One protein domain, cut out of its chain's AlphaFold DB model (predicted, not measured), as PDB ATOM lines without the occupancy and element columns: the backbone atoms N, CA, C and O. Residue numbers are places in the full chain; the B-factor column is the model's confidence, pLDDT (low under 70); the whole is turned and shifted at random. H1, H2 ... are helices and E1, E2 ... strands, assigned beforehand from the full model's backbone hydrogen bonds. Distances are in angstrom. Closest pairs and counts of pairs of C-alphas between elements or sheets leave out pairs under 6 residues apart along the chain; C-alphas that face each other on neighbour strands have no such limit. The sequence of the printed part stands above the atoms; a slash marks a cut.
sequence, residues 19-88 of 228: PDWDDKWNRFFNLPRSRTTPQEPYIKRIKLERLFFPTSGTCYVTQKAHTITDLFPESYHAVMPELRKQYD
ATOM      1  N   PRO A  19      16.373  93.136  43.883       93.56
ATOM      2  CA  PRO A  19      15.864  91.809  44.221       93.56
ATOM      3  C   PRO A  19      14.965  91.222  43.124       93.56
ATOM      4  O   PRO A  19      14.846  90.000  43.029       93.56
ATOM      5  N   ASP A  20      14.385  92.067  42.266       93.81
ATOM      6  CA  ASP A  20      13.474  91.665  41.194       93.81
ATOM      7  C   ASP A  20      14.184  91.529  39.834       93.81
ATOM      8  O   ASP A  20      13.524  91.364  38.806       93.81
ATOM      9  N   TRP A  21      15.520  91.590  39.792       94.25
ATOM     10  CA  TRP A  21      16.308  91.645  38.551       94.25
ATOM     11  C   TRP A  21      15.954  90.552  37.533       94.25
ATOM     12  O   TRP A  21      15.649  90.833  36.371       94.25
ATOM     13  N   ASP A  22      15.946  89.295  37.979       92.25
ATOM     14  CA  ASP A  22      15.613  88.150  37.129       92.25
ATOM     15  C   ASP A  22      14.155  88.216  36.646       92.25
ATOM     16  O   ASP A  22      13.852  87.917  35.489       92.25
ATOM     17  N   ASP A  23      13.242  88.635  37.525       92.25
ATOM     18  CA  ASP A  23      11.817  88.753  37.225       92.25
ATOM     19  C   ASP A  23      11.531  89.885  36.229       92.25
ATOM     20  O   ASP A  23      10.701  89.711  35.332       92.25
ATOM     21  N   LYS A  24      12.259  91.005  36.308       94.44
ATOM     22  CA  LYS A  24      12.185  92.096  35.326       94.44
ATOM     23  C   LYS A  24      12.574  91.609  33.936       94.44
ATOM     24  O   LYS A  24      11.828  91.836  32.984       94.44
ATOM     25  N   TRP A  25      13.672  90.866  33.814       94.62
ATOM     26  CA  TRP A  25      14.071  90.254  32.545       94.62
ATOM     27  C   TRP A  25      13.074  89.212  32.043       94.62
ATOM     28  O   TRP A  25      12.718  89.221  30.865       94.62
ATOM     29  N   ASN A  26      12.571  88.347  32.922       93.88
ATOM     30  CA  ASN A  26      11.551  87.367  32.552       93.88
ATOM     31  C   ASN A  26      10.275  88.032  32.039       93.88
ATOM     32  O   ASN A  26       9.736  87.608  31.017       93.88
ATOM     33  N   ARG A  27       9.821  89.105  32.697       94.25
ATOM     34  CA  ARG A  27       8.683  89.910  32.247       94.25
ATOM     35  C   ARG A  27       8.982  90.618  30.929       94.25
ATOM     36  O   ARG A  27       8.116  90.665  30.064       94.25
ATOM     37  N   PHE A  28      10.204  91.117  30.754       96.44
ATOM     38  CA  PHE A  28      10.627  91.822  29.548       96.44
ATOM     39  C   PHE A  28      10.673  90.933  28.302       96.44
ATOM     40  O   PHE A  28      10.269  91.365  27.224       96.44
ATOM     41  N   PHE A  29      11.094  89.677  28.456       95.25
ATOM     42  CA  PHE A  29      11.086  88.673  27.389       95.25
ATOM     43  C   PHE A  29       9.800  87.834  27.321       95.25
ATOM     44  O   PHE A  29       9.679  87.005  26.421       95.25
ATOM     45  N   ASN A  30       8.864  88.016  28.260       94.81
ATOM     46  CA  ASN A  30       7.665  87.186  28.425       94.81
ATOM     47  C   ASN A  30       7.965  85.684  28.575       94.81
ATOM     48  O   ASN A  30       7.308  84.825  27.987       94.81
ATOM     49  N   LEU A  31       9.007  85.334  29.326       89.44
ATOM     50  CA  LEU A  31       9.416  83.937  29.440       89.44
ATOM     51  C   LEU A  31       8.523  83.189  30.438       89.44
ATOM     52  O   LEU A  31       8.346  83.640  31.573       89.44
ATOM     53  N   PRO A  32       7.987  82.013  30.070       79.69
ATOM     54  CA  PRO A  32       7.130  81.254  30.967       79.69
ATOM     55  C   PRO A  32       7.927  80.717  32.161       79.69
ATOM     56  O   PRO A  32       8.955  80.048  32.000       79.69
ATOM     57  N   ARG A  33       7.403  80.960  33.371       71.25
ATOM     58  CA  ARG A  33       7.959  80.455  34.643       71.25
ATOM     59  C   ARG A  33       7.992  78.928  34.703       71.25
ATOM     60  O   ARG A  33       8.911  78.343  35.270       71.25
ATOM     61  N   SER A  34       7.021  78.274  34.074       65.75
ATOM     62  CA  SER A  34       6.990  76.827  33.911       65.75
ATOM     63  C   SER A  34       6.561  76.469  32.491       65.75
ATOM     64  O   SER A  34       5.603  77.012  31.947       65.75
ATOM     65  N   ARG A  35       7.280  75.528  31.874       64.38
ATOM     66  CA  ARG A  35       6.773  74.768  30.731       64.38
ATOM     67  C   ARG A  35       6.724  73.310  31.140       64.38
ATOM     68  O   ARG A  35       7.709  72.765  31.638       64.38
ATOM     69  N   THR A  36       5.589  72.668  30.912       57.72
ATOM     70  CA  THR A  36       5.504  71.213  30.938       57.72
ATOM     71  C   THR A  36       6.370  70.679  29.805       57.72
ATOM     72  O   THR A  36       6.052  70.829  28.627       57.72
ATOM     73  N   THR A  37       7.511  70.079  30.145       60.72
ATOM     74  CA  THR A  37       8.280  69.307  29.168       60.72
ATOM     75  C   THR A  37       7.413  68.116  28.744       60.72
ATOM     76  O   THR A  37       7.012  67.360  29.639       60.72
ATOM     77  N   PRO A  38       7.120  67.921  27.443       59.16
ATOM     78  CA  PRO A  38       6.267  66.826  26.977       59.16
ATOM     79  C   PRO A  38       6.717  65.481  27.558       59.16
ATOM     80  O   PRO A  38       7.876  65.087  27.390       59.16
ATOM     81  N   GLN A  39       5.847  64.826  28.335       59.47
ATOM     82  CA  GLN A  39       6.094  63.523  28.969       59.47
ATOM     83  C   GLN A  39       5.917  62.419  27.926       59.47
ATOM     84  O   GLN A  39       4.911  61.724  27.905       59.47
ATOM     85  N   GLU A  40       6.891  62.295  27.031       64.62
ATOM     86  CA  GLU A  40       6.919  61.223  26.040       64.62
ATOM     87  C   GLU A  40       7.571  59.975  26.663       64.62
ATOM     88  O   GLU A  40       8.749  60.034  27.035       64.62
ATOM     89  N   PRO A  41       6.857  58.838  26.787       65.50
ATOM     90  CA  PRO A  41       7.340  57.660  27.519       65.50
ATOM     91  C   PRO A  41       8.576  57.004  26.882       65.50
ATOM     92  O   PRO A  41       9.300  56.271  27.548       65.50
ATOM     93  N   TYR A  42       8.839  57.286  25.604       68.50
ATOM     94  CA  TYR A  42       9.978  56.767  24.843       68.50
ATOM     95  C   TYR A  42      11.196  57.706  24.839       68.50
ATOM     96  O   TYR A  42      12.219  57.376  24.239       68.50
ATOM     97  N   ILE A  43      11.122  58.870  25.496       69.06
ATOM     98  CA  ILE A  43      12.220  59.841  25.518       69.06
ATOM     99  C   ILE A  43      13.001  59.727  26.826       69.06
ATOM    100  O   ILE A  43      12.527  60.094  27.903       69.06
ATOM    101  N   LYS A  44      14.267  59.308  26.723       75.19
ATOM    102  CA  LYS A  44      15.209  59.387  27.844       75.19
ATOM    103  C   LYS A  44      15.494  60.856  28.160       75.19
ATOM    104  O   LYS A  44      15.874  61.623  27.275       75.19
ATOM    105  N   ARG A  45      15.337  61.241  29.426       72.75
ATOM    106  CA  ARG A  45      15.622  62.597  29.908       72.75
ATOM    107  C   ARG A  45      16.931  62.623  30.672       72.75
ATOM    108  O   ARG A  45      17.112  61.855  31.612       72.75
ATOM    109  N   ILE A  46      17.829  63.518  30.278       78.94
ATOM    110  CA  ILE A  46      19.128  63.679  30.935       78.94
ATOM    111  C   ILE A  46      19.292  65.145  31.323       78.94
ATOM    112  O   ILE A  46      19.324  66.029  30.464       78.94
ATOM    113  N   LYS A  47      19.387  65.395  32.633       79.06
ATOM    114  CA  LYS A  47      19.771  66.699  33.177       79.06
ATOM    115  C   LYS A  47      21.288  66.778  33.222       79.06
ATOM    116  O   LYS A  47      21.943  65.855  33.694       79.06
ATOM    117  N   LEU A  48      21.834  67.879  32.731       80.88
ATOM    118  CA  LEU A  48      23.274  68.059  32.597       80.88
ATOM    119  C   LEU A  48      23.640  69.537  32.626       80.88
ATOM    120  O   LEU A  48      22.886  70.402  32.172       80.88
ATOM    121  N   GLU A  49      24.828  69.824  33.143       75.94
ATOM    122  CA  GLU A  49      25.333  71.193  33.217       75.94
ATOM    123  C   GLU A  49      25.789  71.722  31.859       75.94
ATOM    124  O   GLU A  49      25.608  72.905  31.580       75.94
ATOM    125  N   ARG A  50      26.365  70.859  31.013       73.06
ATOM    126  CA  ARG A  50      26.844  71.190  29.665       73.06
ATOM    127  C   ARG A  50      26.588  70.038  28.708       73.06
ATOM    128  O   ARG A  50      26.881  68.892  29.045       73.06
ATOM    129  N   LEU A  51      26.058  70.349  27.526       76.75
ATOM    130  CA  LEU A  51      25.751  69.364  26.490       76.75
ATOM    131  C   LEU A  51      26.885  69.294  25.473       76.75
ATOM    132  O   LEU A  51      27.174  70.281  24.803       76.75
ATOM    133  N   PHE A  52      27.483  68.113  25.345       70.88
ATOM    134  CA  PHE A  52      28.454  67.784  24.308       70.88
ATOM    135  C   PHE A  52      27.894  66.600  23.514       70.88
ATOM    136  O   PHE A  52      27.509  65.605  24.122       70.88
ATOM    137  N   PHE A  53      27.828  66.718  22.184       75.50
ATOM    138  CA  PHE A  53      27.437  65.639  21.258       75.50
ATOM    139  C   PHE A  53      26.060  64.997  21.555       75.50
ATOM    140  O   PHE A  53      25.988  63.875  22.060       75.50
ATOM    141  N   PRO A  54      24.942  65.685  21.257       75.44
ATOM    142  CA  PRO A  54      23.612  65.132  21.492       75.44
ATOM    143  C   PRO A  54      23.344  63.903  20.608       75.44
ATOM    144  O   PRO A  54      23.633  63.915  19.413       75.44
ATOM    145  N   THR A  55      22.730  62.862  21.174       75.69
ATOM    146  CA  THR A  55      22.270  61.676  20.435       75.69
ATOM    147  C   THR A  55      20.776  61.751  20.119       75.69
ATOM    148  O   THR A  55      19.994  62.312  20.892       75.69
ATOM    149  N   SER A  56      20.351  61.133  19.016       74.56
ATOM    150  CA  SER A  56      18.933  61.007  18.651       74.56
ATOM    151  C   SER A  56      18.112  60.277  19.726       74.56
ATOM    152  O   SER A  56      18.625  59.402  20.420       74.56
ATOM    153  N   GLY A  57      16.824  60.618  19.863       74.12
ATOM    154  CA  GLY A  57      15.898  59.956  20.799       74.12
ATOM    155  C   GLY A  57      16.065  60.336  22.279       74.12
ATOM    156  O   GLY A  57      15.420  59.750  23.143       74.12
ATOM    157  N   THR A  58      16.915  61.320  22.591       76.25
ATOM    158  CA  THR A  58      17.145  61.808  23.960       76.25
ATOM    159  C   THR A  58      16.730  63.271  24.087       76.25
ATOM    160  O   THR A  58      17.069  64.097  23.240       76.25
ATOM    161  N   CYS A  59      16.015  63.610  25.164       77.81
ATOM    162  CA  CYS A  59      15.744  64.995  25.542       77.81
ATOM    163  C   CYS A  59      16.750  65.435  26.604       77.81
ATOM    164  O   CYS A  59      16.805  64.896  27.715       77.81
ATOM    165  N   TYR A  60      17.550  66.432  26.247       77.38
ATOM    166  CA  TYR A  60      18.534  67.028  27.134       77.38
ATOM    167  C   TYR A  60      17.975  68.302  27.751       77.38
ATOM    168  O   TYR A  60      17.476  69.175  27.043       77.38
ATOM    169  N   VAL A  61      18.095  68.416  29.072       76.25
ATOM    170  CA  VAL A  61      17.703  69.616  29.815       76.25
ATOM    171  C   VAL A  61      18.962  70.233  30.404       76.25
ATOM    172  O   VAL A  61      19.612  69.638  31.267       76.25
ATOM    173  N   THR A  62      19.316  71.425  29.924       76.81
ATOM    174  CA  THR A  62      20.501  72.163  30.370       76.81
ATOM    175  C   THR A  62      20.200  73.644  30.539       76.81
ATOM    176  O   THR A  62      19.360  74.199  29.838       76.81
ATOM    177  N   GLN A  63      20.914  74.279  31.465       71.56
ATOM    178  CA  GLN A  63      20.895  75.730  31.661       71.56
ATOM    179  C   GLN A  63      21.963  76.446  30.818       71.56
ATOM    180  O   GLN A  63      21.927  77.664  30.697       71.56
ATOM    181  N   LYS A  64      22.932  75.711  30.250       78.06
ATOM    182  CA  LYS A  64      24.050  76.276  29.482       78.06
ATOM    183  C   LYS A  64      24.191  75.538  28.156       78.06
ATOM    184  O   LYS A  64      24.904  74.544  28.047       78.06
ATOM    185  N   ALA A  65      23.517  76.061  27.137       80.19
ATOM    186  CA  ALA A  65      23.529  75.498  25.789       80.19
ATOM    187  C   ALA A  65      24.628  76.077  24.874       80.19
ATOM    188  O   ALA A  65      24.686  75.688  23.712       80.19
ATOM    189  N   HIS A  66      25.511  76.950  25.388       83.50
ATOM    190  CA  HIS A  66      26.545  77.632  24.594       83.50
ATOM    191  C   HIS A  66      27.386  76.680  23.746       83.50
ATOM    192  O   HIS A  66      27.553  76.927  22.566       83.50
ATOM    193  N   THR A  67      27.824  75.544  24.295       81.25
ATOM    194  CA  THR A  67      28.586  74.545  23.527       81.25
ATOM    195  C   THR A  67      27.871  74.129  22.237       81.25
ATOM    196  O   THR A  67      28.509  73.956  21.207       81.25
ATOM    197  N   ILE A  68      26.547  73.967  22.283       84.00
ATOM    198  CA  ILE A  68      25.761  73.557  21.119       84.00
ATOM    199  C   ILE A  68      25.559  74.728  20.174       84.00
ATOM    200  O   ILE A  68      25.787  74.572  18.983       84.00
ATOM    201  N   THR A  69      25.173  75.894  20.687       87.12
ATOM    202  CA  THR A  69      24.943  77.072  19.842       87.12
ATOM    203  C   THR A  69      26.231  77.618  19.225       87.12
ATOM    204  O   THR A  69      26.180  78.232  18.169       87.12
ATOM    205  N   ASP A  70      27.385  77.367  19.843       89.44
ATOM    206  CA  ASP A  70      28.691  77.786  19.331       89.44
ATOM    207  C   ASP A  70      29.248  76.804  18.286       89.44
ATOM    208  O   ASP A  70      29.984  77.210  17.391       89.44
ATOM    209  N   LEU A  71      28.891  75.518  18.367       87.12
ATOM    210  CA  LEU A  71      29.227  74.527  17.336       87.12
ATOM    211  C   LEU A  71      28.231  74.535  16.168       87.12
ATOM    212  O   LEU A  71      28.617  74.268  15.034       87.12
ATOM    213  N   PHE A  72      26.966  74.838  16.458       88.00
ATOM    214  CA  PHE A  72      25.834  74.796  15.534       88.00
ATOM    215  C   PHE A  72      25.011  76.092  15.658       88.00
ATOM    216  O   PHE A  72      23.908  76.069  16.222       88.00
ATOM    217  N   PRO A  73      25.525  77.251  15.199       90.31
ATOM    218  CA  PRO A  73      24.822  78.537  15.291       90.31
ATOM    219  C   PRO A  73      23.409  78.512  14.703       90.31
ATOM    220  O   PRO A  73      22.486  79.108  15.255       90.31
ATOM    221  N   GLU A  74      23.195  77.765  13.624       89.56
ATOM    222  CA  GLU A  74      21.893  77.590  12.980       89.56
ATOM    223  C   GLU A  74      20.840  76.950  13.896       89.56
ATOM    224  O   GLU A  74      19.643  77.078  13.640       89.56
ATOM    225  N   SER A  75      21.250  76.316  15.002       87.94
ATOM    226  CA  SER A  75      20.322  75.799  16.014       87.94
ATOM    227  C   SER A  75      19.454  76.897  16.638       87.94
ATOM    228  O   SER A  75      18.326  76.611  17.052       87.94
ATOM    229  N   TYR A  76      19.901  78.161  16.630       90.81
ATOM    230  CA  TYR A  76      19.076  79.297  17.047       90.81
ATOM    231  C   TYR A  76      17.800  79.438  16.207       90.81
ATOM    232  O   TYR A  76      16.764  79.814  16.757       90.81
ATOM    233  N   HIS A  77      17.807  79.054  14.922       90.38
ATOM    234  CA  HIS A  77      16.616  79.116  14.065       90.38
ATOM    235  C   HIS A  77      15.450  78.278  14.606       90.38
ATOM    236  O   HIS A  77      14.292  78.612  14.366       90.38
ATOM    237  N   ALA A  78      15.733  77.221  15.374       86.25
ATOM    238  CA  ALA A  78      14.697  76.399  15.992       86.25
ATOM    239  C   ALA A  78      13.994  77.093  17.175       86.25
ATOM    240  O   ALA A  78      12.906  76.673  17.563       86.25
ATOM    241  N   VAL A  79      14.610  78.124  17.765       86.62
ATOM    242  CA  VAL A  79      14.148  78.768  19.012       86.62
ATOM    243  C   VAL A  79      13.696  80.206  18.786       86.62
ATOM    244  O   VAL A  79      12.768  80.675  19.443       86.62
ATOM    245  N   MET A  80      14.345  80.911  17.856       92.31
ATOM    246  CA  MET A  80      14.107  82.327  17.581       92.31
ATOM    247  C   MET A  80      12.645  82.663  17.257       92.31
ATOM    248  O   MET A  80      12.189  83.671  17.786       92.31
ATOM    249  N   PRO A  81      11.878  81.875  16.469       92.12
ATOM    250  CA  PRO A  81      10.483  82.213  16.179       92.12
ATOM    251  C   PRO A  81       9.621  82.321  17.443       92.12
ATOM    252  O   PRO A  81       8.908  83.303  17.630       92.12
ATOM    253  N   GLU A  82       9.733  81.345  18.344       90.56
ATOM    254  CA  GLU A  82       9.007  81.363  19.615       90.56
ATOM    255  C   GLU A  82       9.556  82.442  20.552       90.56
ATOM    256  O   GLU A  82       8.780  83.134  21.199       90.56
ATOM    257  N   LEU A  83      10.879  82.633  20.612       91.88
ATOM    258  CA  LEU A  83      11.481  83.665  21.457       91.88
ATOM    259  C   LEU A  83      11.046  85.078  21.035       91.88
ATOM    260  O   LEU A  83      10.692  85.881  21.893       91.88
ATOM    261  N   ARG A  84      11.035  85.367  19.728       95.19
ATOM    262  CA  ARG A  84      10.558  86.638  19.163       95.19
ATOM    263  C   ARG A  84       9.075  86.833  19.447       95.19
ATOM    264  O   ARG A  84       8.699  87.868  19.975       95.19
ATOM    265  N   LYS A  85       8.255  85.801  19.228       94.12
ATOM    266  CA  LYS A  85       6.828  85.838  19.573       94.12
ATOM    267  C   LYS A  85       6.602  86.178  21.049       94.12
ATOM    268  O   LYS A  85       5.779  87.035  21.346       94.12
ATOM    269  N   GLN A  86       7.309  85.518  21.967       93.69
ATOM    270  CA  GLN A  86       7.201  85.811  23.401       93.69
ATOM    271  C   GLN A  86       7.615  87.258  23.685       93.69
ATOM    272  O   GLN A  86       6.852  87.996  24.306       93.69
ATOM    273  N   TYR A  87       8.765  87.683  23.155       96.31
ATOM    274  CA  TYR A  87       9.270  89.043  23.303       96.31
ATOM    275  C   TYR A  87       8.254  90.094  22.836       96.31
ATOM    276  O   TYR A  87       7.948  91.018  23.589       96.31
ATOM    277  N   ASP A  88       7.674  89.922  21.648       95.81
ATOM    278  CA  ASP A  88       6.698  90.845  21.058       95.81
ATOM    279  C   ASP A  88       5.375  90.868  21.840       95.81
ATOM    280  O   ASP A  88       4.736  91.910  21.957       95.81
TER     281      ASP A  88
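What this domain is: This is residues 19 to 88 of the 228 residues of an uncharacterized protein of Puniceicoccaceae bacterium (UniProt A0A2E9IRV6). The printed part makes a loose, open ring: H1 and H4 meet end to end as a corner on one side, and a small sheet of two parallel strands, E1 and E2, lies far across from them. The long unnamed stretch 30 to 43 runs from H1 to the sheet, and H2 and H3 lead back to H4. The 70 printed residues hold four named helices and two named strands, in the order H1 E1 E2 H2 H3 H4, a mixed class of helices and strands. The whole is loose, with a radius of gyration of the C-alphas of 14.2 A, and spans 36 by 28 by 25 A.

How they stand to each other: Start at H1, residues 21 to 29; it touches H4, residues 80 to 88, about perpendicular at 77 degrees, and their closest C-alphas, those of Phe 29 and Tyr 87, are 4.5 A apart. Next find E1, residues 44 to 47, and its parallel neighbour E2, residues 58 to 61, at 23 degrees; N 59 and O 44 are 2.9 A apart, within hydrogen-bond range. H2, residues 66 to 71, and H3, residues 73 to 78, only just touch, and only at the corner, with 3 pairs of C-alphas within 8 A; the closest are those of Thr 69 and Ser 75, 6.1 A apart. H3 and H4 meet only through their link. In H1, H2 and H4 every O i to N i+4 pair is within hydrogen-bond range; in H3 it is 0 of 2, beside 3 of 3 O i to N i+3 pairs.

Where its parts are: Find C-alpha 21 at (16.308, 91.645, 38.551), where H1 begins its 12.7 A. E1 covers 10.1 A and E2 9.8 A; H2 covers 8.3 A and H3 10.4 A. H4 runs 11.8 A to C-alpha 88 at (6.698, 90.845, 21.058).

The domain as a whole: The C-alphas of Pro 19 and Tyr 42, the two farthest apart, are 40.5 A apart. The printed part has no cut, and the link from H1 to E1 is long. Residues 77 to 82, of which 80 to 82 belong to H4, stand free. The model's pLDDT is under 70 at residues 34 to 43.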